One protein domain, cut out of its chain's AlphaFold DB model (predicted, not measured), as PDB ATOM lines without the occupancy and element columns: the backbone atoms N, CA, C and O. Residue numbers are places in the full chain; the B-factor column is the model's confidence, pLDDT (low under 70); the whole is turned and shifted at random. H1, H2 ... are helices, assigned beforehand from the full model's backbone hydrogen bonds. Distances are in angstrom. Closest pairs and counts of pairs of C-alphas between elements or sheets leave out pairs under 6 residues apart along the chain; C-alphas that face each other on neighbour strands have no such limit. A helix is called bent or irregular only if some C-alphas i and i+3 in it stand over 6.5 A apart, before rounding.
ATOM      1  N   MET A  26     472.188 247.165 753.930       96.00
ATOM      2  CA  MET A  26     472.606 245.866 753.398       96.00
ATOM      3  C   MET A  26     471.409 245.016 752.942       96.00
ATOM      4  O   MET A  26     471.471 244.390 751.889       96.00
ATOM      5  N   GLN A  27     470.298 245.006 753.692       95.50
ATOM      6  CA  GLN A  27     469.074 244.296 753.283       95.50
ATOM      7  C   GLN A  27     468.463 244.896 752.016       95.50
ATOM      8  O   GLN A  27     468.050 244.158 751.119       95.50
ATOM      9  N   LYS A  28     468.415 246.229 751.934       96.25
ATOM     10  CA  LYS A  28     467.910 246.932 750.755       96.25
ATOM     11  C   LYS A  28     468.752 246.598 749.521       96.25
ATOM     12  O   LYS A  28     468.189 246.170 748.514       96.25
ATOM     13  N   GLU A  29     470.072 246.732 749.619       97.12
ATOM     14  CA  GLU A  29     471.030 246.435 748.546       97.12
ATOM     15  C   GLU A  29     470.972 244.964 748.122       97.12
ATOM     16  O   GLU A  29     470.935 244.673 746.931       97.12
ATOM     17  N   ALA A  30     470.829 244.025 749.064       95.88
ATOM     18  CA  ALA A  30     470.699 242.597 748.758       95.88
ATOM     19  C   ALA A  30     469.450 242.249 747.922       95.88
ATOM     20  O   ALA A  30     469.401 241.191 747.293       95.88
ATOM     21  N   SER A  31     468.431 243.114 747.913       95.56
ATOM     22  CA  SER A  31     467.211 242.922 747.120       95.56
ATOM     23  C   SER A  31     467.212 243.663 745.778       95.56
ATOM     24  O   SER A  31     466.264 243.508 745.003       95.56
ATOM     25  N   ALA A  32     468.253 244.453 745.488       96.75
ATOM     26  CA  ALA A  32     468.341 245.245 744.269       96.75
ATOM     27  C   ALA A  32     468.458 244.357 743.019       96.75
ATOM     28  O   ALA A  32     469.164 243.345 743.007       96.75
ATOM     29  N   LYS A  33     467.742 244.744 741.956       97.38
ATOM     30  CA  LYS A  33     467.660 244.019 740.679       97.38
ATOM     31  C   LYS A  33     467.842 244.984 739.516       97.38
ATOM     32  O   LYS A  33     467.313 246.090 739.547       97.38
ATOM     33  N   GLY A  34     468.529 244.529 738.476       97.31
ATOM     34  CA  GLY A  34     468.784 245.318 737.277       97.31
ATOM     35  C   GLY A  34     470.149 245.010 736.662       97.31
ATOM     36  O   GLY A  34     470.877 244.152 737.174       97.31
ATOM     37  N   PRO A  35     470.502 245.689 735.560       98.25
ATOM     38  CA  PRO A  35     471.816 245.578 734.938       98.25
ATOM     39  C   PRO A  35     472.951 245.833 735.937       98.25
ATOM     40  O   PRO A  35     473.028 246.893 736.553       98.25
ATOM     41  N   GLY A  36     473.851 244.862 736.085       98.12
ATOM     42  CA  GLY A  36     475.053 245.014 736.908       98.12
ATOM     43  C   GLY A  36     474.843 244.981 738.425       98.12
ATOM     44  O   GLY A  36     475.835 245.109 739.148       98.12
ATOM     45  N   GLU A  37     473.604 244.816 738.907       98.56
ATOM     46  CA  GLU A  37     473.310 244.632 740.332       98.56
ATOM     47  C   GLU A  37     473.958 243.353 740.866       98.56
ATOM     48  O   GLU A  37     474.150 242.374 740.138       98.56
ATOM     49  N   GLN A  38     474.311 243.370 742.151       98.00
ATOM     50  CA  GLN A  38     475.075 242.306 742.811       98.00
ATOM     51  C   GLN A  38     476.408 241.997 742.107       98.00
ATOM     52  O   GLN A  38     476.942 240.896 742.225       98.00
ATOM     53  N   GLY A  39     476.951 242.959 741.351       97.38
ATOM     54  CA  GLY A  39     478.187 242.793 740.584       97.38
ATOM     55  C   GLY A  39     478.097 241.794 739.427       97.38
ATOM     56  O   GLY A  39     479.135 241.387 738.905       97.38
ATOM     57  N   LEU A  40     476.892 241.392 739.011       97.88
ATOM     58  CA  LEU A  40     476.710 240.466 737.896       97.88
ATOM     59  C   LEU A  40     477.154 241.091 736.567       97.88
ATOM     60  O   LEU A  40     477.054 242.300 736.353       97.88
ATOM     61  N   ALA A  41     477.626 240.254 735.644       97.62
ATOM     62  CA  ALA A  41     477.968 240.705 734.301       97.62
ATOM     63  C   ALA A  41     476.722 241.231 733.571       97.62
ATOM     64  O   ALA A  41     475.654 240.617 733.617       97.62
ATOM     65  N   PHE A  42     476.873 242.349 732.860       97.94
ATOM     66  CA  PHE A  42     475.846 242.879 731.969       97.94
ATOM     67  C   PHE A  42     476.281 242.729 730.511       97.94
ATOM     68  O   PHE A  42     477.366 243.168 730.126       97.94
ATOM     69  N   PHE A  43     475.414 242.124 729.703       97.12
ATOM     70  CA  PHE A  43     475.622 241.947 728.272       97.12
ATOM     71  C   PHE A  43     474.761 242.948 727.510       97.12
ATOM     72  O   PHE A  43     473.560 243.061 727.752       97.12
ATOM     73  N   LEU A  44     475.391 243.680 726.591       97.50
ATOM     74  CA  LEU A  44     474.694 244.657 725.766       97.50
ATOM     75  C   LEU A  44     473.671 243.962 724.851       97.50
ATOM     76  O   LEU A  44     473.975 242.896 724.309       97.50
ATOM     77  N   PRO A  45     472.495 244.576 724.626       96.62
ATOM     78  CA  PRO A  45     471.598 244.171 723.551       96.62
ATOM     79  C   PRO A  45     472.312 244.165 722.191       96.62
ATOM     80  O   PRO A  45     473.208 244.977 721.949       96.62
ATOM     81  N   ALA A  46     471.885 243.268 721.302       97.19
ATOM     82  CA  ALA A  46     472.423 243.182 719.947       97.19
ATOM     83  C   ALA A  46     472.187 244.480 719.151       97.19
ATOM     84  O   ALA A  46     471.190 245.176 719.361       97.19
ATOM     85  N   GLY A  47     473.085 244.784 718.212       97.62
ATOM     86  CA  GLY A  47     472.980 245.953 717.328       97.62
ATOM     87  C   GLY A  47     473.596 247.233 717.901       97.62
ATOM     88  O   GLY A  47     473.445 248.307 717.321       97.62
ATOM     89  N   LEU A  48     474.293 247.141 719.036       98.00
ATOM     90  CA  LEU A  48     474.943 248.269 719.708       98.00
ATOM     91  C   LEU A  48     476.473 248.263 719.566       98.00
ATOM     92  O   LEU A  48     477.163 249.052 720.216       98.00
ATOM     93  N   GLU A  49     477.027 247.400 718.716       97.88
ATOM     94  CA  GLU A  49     478.467 247.169 718.587       97.88
ATOM     95  C   GLU A  49     479.223 248.431 718.156       97.88
ATOM     96  O   GLU A  49     480.266 248.740 718.731       97.88
ATOM     97  N   GLN A  50     478.671 249.197 717.211       98.06
ATOM     98  CA  GLN A  50     479.285 250.444 716.742       98.06
ATOM     99  C   GLN A  50     479.335 251.503 717.850       98.06
ATOM    100  O   GLN A  50     480.380 252.112 718.081       98.06
ATOM    101  N   LYS A  51     478.230 251.692 718.586       98.31
ATOM    102  CA  LYS A  51     478.170 252.647 719.702       98.31
ATOM    103  C   LYS A  51     479.105 252.228 720.839       98.31
ATOM    104  O   LYS A  51     479.804 253.070 721.399       98.31
ATOM    105  N   LYS A  52     479.163 250.925 721.143       98.19
ATOM    106  CA  LYS A  52     480.121 250.347 722.095       98.19
ATOM    107  C   LYS A  52     481.555 250.707 721.706       98.19
ATOM    108  O   LYS A  52     482.305 251.172 722.554       98.19
ATOM    109  N   GLU A  53     481.933 250.511 720.443       98.38
ATOM    110  CA  GLU A  53     483.290 250.789 719.961       98.38
ATOM    111  C   GLU A  53     483.637 252.283 720.017       98.38
ATOM    112  O   GLU A  53     484.712 252.645 720.497       98.38
ATOM    113  N   GLN A  54     482.725 253.157 719.579       98.50
ATOM    114  CA  GLN A  54     482.910 254.610 719.647       98.50
ATOM    115  C   GLN A  54     483.161 255.073 721.084       98.50
ATOM    116  O   GLN A  54     484.129 255.782 721.353       98.50
ATOM    117  N   LEU A  55     482.321 254.624 722.018       98.50
ATOM    118  CA  LEU A  55     482.442 254.990 723.424       98.50
ATOM    119  C   LEU A  55     483.671 254.357 724.087       98.50
ATOM    120  O   LEU A  55     484.291 254.991 724.938       98.50
ATOM    121  N   TYR A  56     484.082 253.161 723.666       98.50
ATOM    122  CA  TYR A  56     485.315 252.550 724.152       98.50
ATOM    123  C   TYR A  56     486.552 253.356 723.753       98.50
ATOM    124  O   TYR A  56     487.415 253.599 724.592       98.50
ATOM    125  N   LYS A  57     486.628 253.827 722.500       98.50
ATOM    126  CA  LYS A  57     487.767 254.623 722.005       98.50
ATOM    127  C   LYS A  57     487.989 255.914 722.796       98.50
ATOM    128  O   LYS A  57     489.129 256.335 722.939       98.50
ATOM    129  N   VAL A  58     486.918 256.522 723.307       98.25
ATOM    130  CA  VAL A  58     486.994 257.770 724.086       98.25
ATOM    131  C   VAL A  58     487.373 257.514 725.545       98.25
ATOM    132  O   VAL A  58     488.114 258.297 726.129       98.25
ATOM    133  N   ASN A  59     486.872 256.428 726.139       98.44
ATOM    134  CA  ASN A  59     486.928 256.226 727.589       98.44
ATOM    135  C   ASN A  59     487.957 255.174 728.043       98.44
ATOM    136  O   ASN A  59     488.319 255.140 729.214       98.44
ATOM    137  N   GLY A  60     488.401 254.280 727.154       98.31
ATOM    138  CA  GLY A  60     489.262 253.139 727.496       98.31
ATOM    139  C   GLY A  60     488.536 251.973 728.187       98.31
ATOM    140  O   GLY A  60     489.166 250.997 728.585       98.31
ATOM    141  N   PHE A  61     487.208 252.046 728.320       98.38
ATOM    142  CA  PHE A  61     486.347 250.989 728.854       98.38
ATOM    143  C   PHE A  61     484.985 250.986 728.145       98.38
ATOM    144  O   PHE A  61     484.659 251.897 727.387       98.38
ATOM    145  N   ASN A  62     484.161 249.959 728.381       98.19
ATOM    146  CA  ASN A  62     482.828 249.859 727.777       98.19
ATOM    147  C   ASN A  62     481.834 250.835 728.437       98.19
ATOM    148  O   ASN A  62     480.985 250.430 729.230       98.19
ATOM    149  N   ALA A  63     481.946 252.122 728.108       98.50
ATOM    150  CA  ALA A  63     481.084 253.160 728.665       98.50
ATOM    151  C   ALA A  63     479.609 252.966 728.285       98.50
ATOM    152  O   ALA A  63     478.745 253.248 729.105       98.50
ATOM    153  N   LEU A  64     479.306 252.348 727.134       98.44
ATOM    154  CA  LEU A  64     477.922 251.995 726.814       98.44
ATOM    155  C   LEU A  64     477.335 251.019 727.835       98.44
ATOM    156  O   LEU A  64     476.210 251.211 728.268       98.44
ATOM    157  N   ALA A  65     478.078 249.983 728.237       98.25
ATOM    158  CA  ALA A  65     477.623 249.087 729.300       98.25
ATOM    159  C   ALA A  65     477.500 249.817 730.645       98.25
ATOM    160  O   ALA A  65     476.575 249.527 731.396       98.25
ATOM    161  N   SER A  66     478.389 250.777 730.922       98.38
ATOM    162  CA  SER A  66     478.290 251.631 732.110       98.38
ATOM    163  C   SER A  66     476.998 252.451 732.129       98.38
ATOM    164  O   SER A  66     476.384 252.537 733.183       98.38
ATOM    165  N   ASP A  67     476.546 252.985 730.988       98.25
ATOM    166  CA  ASP A  67     475.298 253.762 730.888       98.25
ATOM    167  C   ASP A  67     474.045 252.941 731.256       98.25
ATOM    168  O   ASP A  67     473.045 253.499 731.703       98.25
ATOM    169  N   PHE A  68     474.075 251.615 731.070       98.25
ATOM    170  CA  PHE A  68     472.975 250.726 731.473       98.25
ATOM    171  C   PHE A  68     472.991 250.384 732.965       98.25
ATOM    172  O   PHE A  68     471.968 249.956 733.501       98.25
ATOM    173  N   ILE A  69     474.141 250.515 733.625       98.56
ATOM    174  CA  ILE A  69     474.320 250.136 735.024       98.56
ATOM    175  C   ILE A  69     473.964 251.328 735.914       98.56
ATOM    176  O   ILE A  69     474.404 252.452 735.689       98.56
TER     177      ILE A  69
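This is residues 26 to 69 of the 82 residues of a protein of Ixodes scapularis (UniProt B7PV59). A long, loose stretch of chain joins a single turn of helix, H1, at one end of an elongated shape to a small helical corner at the other end, where H2 stands crosswise to the long axis and the short H3 folds back from it and packs on its side. The 18 residues 31 to 48, between H1 and H2, wind through much of the length without a named element, and H1 sits by itself with no helix beside it. The printed part has 44 residues with three named helices, in the order H1, H2, H3, and no named strand; the class is all helix, with 22 of the 44 residues in these helices. The whole is loose, with a radius of gyration of the C-alphas of 12.7 A, and its C-alphas span 38 by 21 by 12 A.

The printed part begins with H1, residues 26 to 30, which starts at C-alpha 26 at (472.606, 245.866, 753.398) and measures 6.0 A from first to last C-alpha. Residues 31 to 48 follow, passing C-alpha 42 at (475.846, 242.879, 731.969). H2, residues 49 to 59, is the longest helix, with 11 residues and 15.3 A from first to last C-alpha; its C-alpha 49 is at (478.467, 247.169, 718.587). H3, residues 63 to 68, measures 8.9 A and ends at C-alpha 68 at (472.975, 250.726, 731.473). Ile 69 is the last printed residue.

H1 is apart from H2 and also apart from H3. H2 and H3 touch, with 8 pairs of C-alphas within 8 A. Their closest C-alphas are those of Lys 52 and Leu 64, 5.5 A apart. Their lines stand at a steep tilt of 66 degrees, and they run opposite ways. Their centres are 10.1 A apart. In H1 and H2 every pair of O i and N i+4 is within hydrogen-bond range; in H3 this holds for 1 of 2 pairs, beside 3 of 3 pairs of O i and N i+3. No helix is bent or irregular.

The two C-alphas farthest apart are those of Gln 27, in H1, and Gln 50, in H2, at 38.4 A. The first and last printed C-alphas, those of Met 26 and Ile 69, are 18.9 A apart. The link from H1 to H2 is long, with 18 residues, and its C-alphas lie 5 to 19 A from the mean of the C-alphas. The link from H2 to H3 is tight, with 3 residues. The printed part runs from residue 26 to residue 69 of a full chain of 82 residues and has no cut. The mean pLDDT of the printed part is 97.7, and no printed residue is under 70.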